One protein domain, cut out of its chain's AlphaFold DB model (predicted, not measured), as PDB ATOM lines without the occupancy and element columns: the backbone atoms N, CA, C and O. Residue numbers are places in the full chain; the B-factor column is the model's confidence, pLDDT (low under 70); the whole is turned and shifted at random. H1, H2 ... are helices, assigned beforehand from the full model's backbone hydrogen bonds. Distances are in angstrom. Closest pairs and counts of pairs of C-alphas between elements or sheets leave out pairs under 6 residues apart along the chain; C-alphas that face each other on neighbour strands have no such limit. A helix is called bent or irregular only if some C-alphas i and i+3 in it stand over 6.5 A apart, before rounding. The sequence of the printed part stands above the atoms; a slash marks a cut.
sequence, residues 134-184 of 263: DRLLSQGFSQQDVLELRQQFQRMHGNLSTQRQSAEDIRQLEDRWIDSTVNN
ATOM      1  N   ASP A 134     -10.784  14.019  30.529       83.62
ATOM      2  CA  ASP A 134     -10.343  14.955  31.558       83.62
ATOM      3  C   ASP A 134     -11.313  16.154  31.673       83.62
ATOM      4  O   ASP A 134     -11.368  16.809  32.714       83.62
ATOM      5  N   ARG A 135     -12.155  16.401  30.652       83.06
ATOM      6  CA  ARG A 135     -13.235  17.406  30.687       83.06
ATOM      7  C   ARG A 135     -14.378  17.046  31.630       83.06
ATOM      8  O   ARG A 135     -15.117  17.924  32.053       83.06
ATOM      9  N   LEU A 136     -14.527  15.772  31.982       82.38
ATOM     10  CA  LEU A 136     -15.552  15.334  32.929       82.38
ATOM     11  C   LEU A 136     -15.173  15.705  34.372       82.38
ATOM     12  O   LEU A 136     -16.052  15.914  35.207       82.38
ATOM     13  N   LEU A 137     -13.877  15.885  34.661       82.06
ATOM     14  CA  LEU A 137     -13.406  16.321  35.980       82.06
ATOM     15  C   LEU A 137     -13.902  17.727  36.326       82.06
ATOM     16  O   LEU A 137     -14.301  17.979  37.461       82.06
ATOM     17  N   SER A 138     -13.929  18.642  35.351       75.25
ATOM     18  CA  SER A 138     -14.479  19.990  35.559       75.25
ATOM     19  C   SER A 138     -16.003  19.992  35.717       75.25
ATOM     20  O   SER A 138     -16.557  20.948  36.250       75.25
ATOM     21  N   GLN A 139     -16.672  18.909  35.310       76.94
ATOM     22  CA  GLN A 139     -18.107  18.684  35.490       76.94
ATOM     23  C   GLN A 139     -18.441  17.967  36.813       76.94
ATOM     24  O   GLN A 139     -19.612  17.718  37.089       76.94
ATOM     25  N   GLY A 140     -17.435  17.663  37.644       77.00
ATOM     26  CA  GLY A 140     -17.615  17.045  38.961       77.00
ATOM     27  C   GLY A 140     -17.509  15.518  38.984       77.00
ATOM     28  O   GLY A 140     -17.803  14.924  40.021       77.00
ATOM     29  N   PHE A 141     -17.077  14.873  37.893       81.12
ATOM     30  CA  PHE A 141     -16.724  13.449  37.930       81.12
ATOM     31  C   PHE A 141     -15.463  13.222  38.767       81.12
ATOM     32  O   PHE A 141     -14.558  14.062  38.795       81.12
ATOM     33  N   SER A 142     -15.378  12.069  39.435       86.12
ATOM     34  CA  SER A 142     -14.169  11.709  40.171       86.12
ATOM     35  C   SER A 142     -13.049  11.275  39.216       86.12
ATOM     36  O   SER A 142     -13.294  10.794  38.108       86.12
ATOM     37  N   GLN A 143     -11.789  11.399  39.651       86.31
ATOM     38  CA  GLN A 143     -10.650  10.875  38.879       86.31
ATOM     39  C   GLN A 143     -10.761   9.373  38.626       86.31
ATOM     40  O   GLN A 143     -10.300   8.887  37.597       86.31
ATOM     41  N   GLN A 144     -11.367   8.645  39.560       87.38
ATOM     42  CA  GLN A 144     -11.501   7.202  39.468       87.38
ATOM     43  C   GLN A 144     -12.502   6.823  38.370       87.38
ATOM     44  O   GLN A 144     -12.165   6.015  37.509       87.38
ATOM     45  N   ASP A 145     -13.643   7.514  38.302       85.25
ATOM     46  CA  ASP A 145     -14.648   7.309  37.249       85.25
ATOM     47  C   ASP A 145     -14.081   7.634  35.861       85.25
ATOM     48  O   ASP A 145     -14.295   6.907  34.893       85.25
ATOM     49  N   VAL A 146     -13.298   8.711  35.754       87.44
ATOM     50  CA  VAL A 146     -12.649   9.110  34.495       87.44
ATOM     51  C   VAL A 146     -11.659   8.050  34.006       87.44
ATOM     52  O   VAL A 146     -11.589   7.766  32.808       87.44
ATOM     53  N   LEU A 147     -10.911   7.424  34.917       87.19
ATOM     54  CA  LEU A 147     -10.010   6.326  34.570       87.19
ATOM     55  C   LEU A 147     -10.775   5.081  34.119       87.19
ATOM     56  O   LEU A 147     -10.351   4.428  33.164       87.19
ATOM     57  N   GLU A 148     -11.893   4.761  34.766       88.81
ATOM     58  CA  GLU A 148     -12.757   3.651  34.360       88.81
ATOM     59  C   GLU A 148     -13.338   3.876  32.959       88.81
ATOM     60  O   GLU A 148     -13.248   2.987  32.110       88.81
ATOM     61  N   LEU A 149     -13.827   5.086  32.668       86.00
ATOM     62  CA  LEU A 149     -14.320   5.467  31.341       86.00
ATOM     63  C   LEU A 149     -13.228   5.357  30.274       86.00
ATOM     64  O   LEU A 149     -13.452   4.781  29.206       86.00
ATOM     65  N   ARG A 150     -12.010   5.820  30.578       84.81
ATOM     66  CA  ARG A 150     -10.861   5.677  29.674       84.81
ATOM     67  C   ARG A 150     -10.510   4.208  29.427       84.81
ATOM     68  O   ARG A 150     -10.225   3.834  28.291       84.81
ATOM     69  N   GLN A 151     -10.571   3.356  30.451       85.69
ATOM     70  CA  GLN A 151     -10.360   1.913  30.287       85.69
ATOM     71  C   GLN A 151     -11.459   1.271  29.436       85.69
ATOM     72  O   GLN A 151     -11.160   0.437  28.582       85.69
ATOM     73  N   GLN A 152     -12.720   1.656  29.634       85.06
ATOM     74  CA  GLN A 152     -13.835   1.164  28.829       85.06
ATOM     75  C   GLN A 152     -13.671   1.567  27.359       85.06
ATOM     76  O   GLN A 152     -13.771   0.716  26.473       85.06
ATOM     77  N   PHE A 153     -13.329   2.827  27.099       85.12
ATOM     78  CA  PHE A 153     -13.023   3.324  25.761       85.12
ATOM     79  C   PHE A 153     -11.876   2.538  25.111       85.12
ATOM     80  O   PHE A 153     -12.007   2.074  23.981       85.12
ATOM     81  N   GLN A 154     -10.779   2.303  25.835       82.31
ATOM     82  CA  GLN A 154      -9.650   1.511  25.339       82.31
ATOM     83  C   GLN A 154     -10.018   0.045  25.079       82.31
ATOM     84  O   GLN A 154      -9.484  -0.557  24.155       82.31
ATOM     85  N   ARG A 155     -10.940  -0.547  25.843       81.06
ATOM     86  CA  ARG A 155     -11.437  -1.906  25.563       81.06
ATOM     87  C   ARG A 155     -12.246  -1.960  24.268       81.06
ATOM     88  O   ARG A 155     -12.110  -2.923  23.524       81.06
ATOM     89  N   MET A 156     -13.047  -0.932  23.987       75.69
ATOM     90  CA  MET A 156     -13.884  -0.869  22.782       75.69
ATOM     91  C   MET A 156     -13.090  -0.454  21.533       75.69
ATOM     92  O   MET A 156     -13.281  -1.013  20.458       75.69
ATOM     93  N   HIS A 157     -12.152   0.484  21.678       71.56
ATOM     94  CA  HIS A 157     -11.412   1.105  20.571       71.56
ATOM     95  C   HIS A 157      -9.916   0.746  20.543       71.56
ATOM     96  O   HIS A 157      -9.155   1.299  19.747       71.56
ATOM     97  N   GLY A 158      -9.469  -0.198  21.376       65.38
ATOM     98  CA  GLY A 158      -8.053  -0.531  21.571       65.38
ATOM     99  C   GLY A 158      -7.314  -0.918  20.292       65.38
ATOM    100  O   GLY A 158      -6.179  -0.496  20.091       65.38
ATOM    101  N   ASN A 159      -7.975  -1.613  19.365       64.75
ATOM    102  CA  ASN A 159      -7.367  -1.988  18.084       64.75
ATOM    103  C   ASN A 159      -7.110  -0.764  17.171       64.75
ATOM    104  O   ASN A 159      -6.091  -0.681  16.493       64.75
ATOM    105  N   LEU A 160      -7.980   0.254  17.227       60.50
ATOM    106  CA  LEU A 160      -7.803   1.516  16.493       60.50
ATOM    107  C   LEU A 160      -6.657   2.356  17.075       60.50
ATOM    108  O   LEU A 160      -5.935   3.025  16.334       60.50
ATOM    109  N   SER A 161      -6.474   2.290  18.397       56.66
ATOM    110  CA  SER A 161      -5.392   2.990  19.097       56.66
ATOM    111  C   SER A 161      -4.006   2.427  18.766       56.66
ATOM    112  O   SER A 161      -3.035   3.170  18.749       56.66
ATOM    113  N   THR A 162      -3.896   1.140  18.416       58.88
ATOM    114  CA  THR A 162      -2.613   0.537  18.009       58.88
ATOM    115  C   THR A 162      -2.137   1.050  16.642       58.88
ATOM    116  O   THR A 162      -0.935   1.130  16.397       58.88
ATOM    117  N   GLN A 163      -3.061   1.440  15.757       59.59
ATOM    118  CA  GLN A 163      -2.743   1.938  14.414       59.59
ATOM    119  C   GLN A 163      -2.515   3.459  14.358       59.59
ATOM    120  O   GLN A 163      -1.876   3.948  13.425       59.59
ATOM    121  N   ARG A 164      -2.991   4.217  15.356       59.72
ATOM    122  CA  ARG A 164      -2.777   5.668  15.476       59.72
ATOM    123  C   ARG A 164      -1.785   5.967  16.598       59.72
ATOM    124  O   ARG A 164      -2.109   5.847  17.769       59.72
ATOM    125  N   GLN A 165      -0.567   6.360  16.233       58.41
ATOM    126  CA  GLN A 165       0.554   6.498  17.174       58.41
ATOM    127  C   GLN A 165       0.543   7.798  18.002       58.41
ATOM    128  O   GLN A 165       1.396   7.947  18.876       58.41
ATOM    129  N   SER A 166      -0.377   8.744  17.761       67.00
ATOM    130  CA  SER A 166      -0.389  10.024  18.480       67.00
ATOM    131  C   SER A 166      -1.382  10.024  19.652       67.00
ATOM    132  O   SER A 166      -2.548   9.646  19.527       67.00
ATOM    133  N   ALA A 167      -0.919  10.470  20.824       69.94
ATOM    134  CA  ALA A 167      -1.764  10.630  22.007       69.94
ATOM    135  C   ALA A 167      -2.849  11.709  21.811       69.94
ATOM    136  O   ALA A 167      -3.881  11.672  22.478       69.94
ATOM    137  N   GLU A 168      -2.624  12.656  20.898       71.75
ATOM    138  CA  GLU A 168      -3.582  13.704  20.541       71.75
ATOM    139  C   GLU A 168      -4.773  13.135  19.759       71.75
ATOM    140  O   GLU A 168      -5.914  13.464  20.080       71.75
ATOM    141  N   ASP A 169      -4.535  12.209  18.824       77.06
ATOM    142  CA  ASP A 169      -5.612  11.536  18.084       77.06
ATOM    143  C   ASP A 169      -6.507  10.714  19.019       77.06
ATOM    144  O   ASP A 169      -7.727  10.693  18.860       77.06
ATOM    145  N   ILE A 170      -5.914  10.053  20.020       77.94
ATOM    146  CA  ILE A 170      -6.667   9.280  21.017       77.94
ATOM    147  C   ILE A 170      -7.581  10.210  21.820       77.94
ATOM    148  O   ILE A 170      -8.761   9.912  21.971       77.94
ATOM    149  N   ARG A 171      -7.077  11.366  22.264       80.75
ATOM    150  CA  ARG A 171      -7.868  12.352  23.022       80.75
ATOM    151  C   ARG A 171      -9.013  12.949  22.200       80.75
ATOM    152  O   ARG A 171     -10.102  13.130  22.729       80.75
ATOM    153  N   GLN A 172      -8.808  13.179  20.902       81.44
ATOM    154  CA  GLN A 172      -9.886  13.620  20.007       81.44
ATOM    155  C   GLN A 172     -10.974  12.551  19.829       81.44
ATOM    156  O   GLN A 172     -12.151  12.883  19.697       81.44
ATOM    157  N   LEU A 173     -10.604  11.267  19.818       79.69
ATOM    158  CA  LEU A 173     -11.578  10.175  19.774       79.69
ATOM    159  C   LEU A 173     -12.353  10.059  21.090       79.69
ATOM    160  O   LEU A 173     -13.556   9.824  21.037       79.69
ATOM    161  N   GLU A 174     -11.698  10.273  22.237       85.50
ATOM    162  CA  GLU A 174     -12.387  10.399  23.530       85.50
ATOM    163  C   GLU A 174     -13.421  11.539  23.472       85.50
ATOM    164  O   GLU A 174     -14.575  11.339  23.843       85.50
ATOM    165  N   ASP A 175     -13.057  12.706  22.927       82.88
ATOM    166  CA  ASP A 175     -13.971  13.852  22.810       82.88
ATOM    167  C   ASP A 175     -15.193  13.570  21.934       82.88
ATOM    168  O   ASP A 175     -16.314  13.920  22.315       82.88
ATOM    169  N   ARG A 176     -14.981  12.928  20.780       82.25
ATOM    170  CA  ARG A 176     -16.070  12.524  19.880       82.25
ATOM    171  C   ARG A 176     -16.948  11.450  20.504       82.25
ATOM    172  O   ARG A 176     -18.153  11.485  20.311       82.25
ATOM    173  N   TRP A 177     -16.365  10.526  21.266       81.00
ATOM    174  CA  TRP A 177     -17.113   9.487  21.971       81.00
ATOM    175  C   TRP A 177     -18.015  10.068  23.067       81.00
ATOM    176  O   TRP A 177     -19.153   9.628  23.239       81.00
ATOM    177  N   ILE A 178     -17.547  11.093  23.786       81.12
ATOM    178  CA  ILE A 178     -18.395  11.800  24.752       81.12
ATOM    179  C   ILE A 178     -19.524  12.543  24.014       81.12
ATOM    180  O   ILE A 178     -20.665  12.497  24.465       81.12
ATOM    181  N   ASP A 179     -19.237  13.206  22.889       77.50
ATOM    182  CA  ASP A 179     -20.243  13.959  22.119       77.50
ATOM    183  C   ASP A 179     -21.312  13.048  21.485       77.50
ATOM    184  O   ASP A 179     -22.507  13.306  21.621       77.50
ATOM    185  N   SER A 180     -20.910  11.911  20.906       67.38
ATOM    186  CA  SER A 180     -21.840  10.927  20.336       67.38
ATOM    187  C   SER A 180     -22.730  10.278  21.396       67.38
ATOM    188  O   SER A 180     -23.911  10.026  21.154       67.38
ATOM    189  N   THR A 181     -22.192  10.049  22.599       67.12
ATOM    190  CA  THR A 181     -22.964   9.533  23.737       67.12
ATOM    191  C   THR A 181     -23.986  10.561  24.228       67.12
ATOM    192  O   THR A 181     -25.120  10.199  24.529       67.12
ATOM    193  N   VAL A 182     -23.616  11.845  24.284       62.56
ATOM    194  CA  VAL A 182     -24.504  12.926  24.744       62.56
ATOM    195  C   VAL A 182     -25.611  13.223  23.728       62.56
ATOM    196  O   VAL A 182     -26.767  13.372  24.122       62.56
ATOM    197  N   ASN A 183     -25.289  13.248  22.433       52.97
ATOM    198  CA  ASN A 183     -26.264  13.519  21.370       52.97
ATOM    199  C   ASN A 183     -27.046  12.265  20.945       52.97
ATOM    200  O   ASN A 183     -27.951  12.345  20.115       52.97
ATOM    201  N   ASN A 184     -26.719  11.100  21.519       52.09
ATOM    202  CA  ASN A 184     -27.265   9.795  21.145       52.09
ATOM    203  C   ASN A 184     -27.188   9.530  19.623       52.09
ATOM    204  O   ASN A 184     -27.984   8.760  19.076       52.09
TER     205      ASN A 184
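Overview. This is residues 134 to 184 of the 263 residues of an uncharacterized protein of Kuraishia capsulata CBS 1993 (UniProt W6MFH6). A long kinked helix, H2, is the spine of a loosely joined chain of three helices; the short H1 folds back beside the first residues of H2, and beyond the kink the long H3 turns back at a steep angle. Residues 162 to 168, around the H2 to H3 turn, stick out at one place, and residues 179 to 184 stick out at the far end of H3. The printed part has 51 residues with three named helices in the order H1, H2, H3 and no named strand, and its class is all helix. The whole is compact, with a radius of gyration of the C-alphas of 11.2 A, and spans 32 by 24 by 18 A.

Along the chain. H1 is residues 134 to 139, beginning at C-alpha 134 at (-10.343, 14.955, 31.558). H2, residues 143 to 163, is the longest helix and measures 27.2 A from first to last C-alpha; C-alpha 143 is at (-10.650, 10.875, 38.879). H2 has a kink of 77 degrees near residue 157 and is irregular: C-alphas 156 and 159 are 8.1 A apart, where about 5 A is found in a regular helix. H3, residues 167 to 183, measures 24.7 A and ends with C-alpha 183 at (-26.264, 13.519, 21.370).

Arrangement. H1 and H2 form a helical hairpin, at a shallow tilt of 31 degrees, opposite ways. They touch, H2 with residues 143 to 146 alone, and their closest C-alphas, those of Leu 137 and Gln 143, are 6.8 A apart. H2 and H3 only just touch, with 3 pairs of C-alphas within 8 A, and H3 does so with residues 170 to 174 alone. Their closest C-alphas are those of Ser 161 and Ile 170, 6.7 A apart. They run opposite ways at a steep tilt of 67 degrees, only just short of about perpendicular. H1 and H3 are near each other, with 6 pairs of C-alphas within 10 A. In H3 every O i to N i+4 pair is within hydrogen-bond range, in H2 14 of 17 are, and in H1 0 of 2 are, while 2 of its 3 O i to N i+3 pairs are within range.

Size, cuts and confidence. The C-alphas of Gly 140 and Gln 163, the two farthest apart, are 32.4 A apart. Without the stretches that stand free, the body has 38 residues and spans 30 by 16 by 11 A. The printed part has no cut, and the links H1 to H2 and H2 to H3 are both tight, with 3 residues each. The mean pLDDT of the printed part is 75.9, and it is under 70 at residues 158 to 167 and 180 to 184.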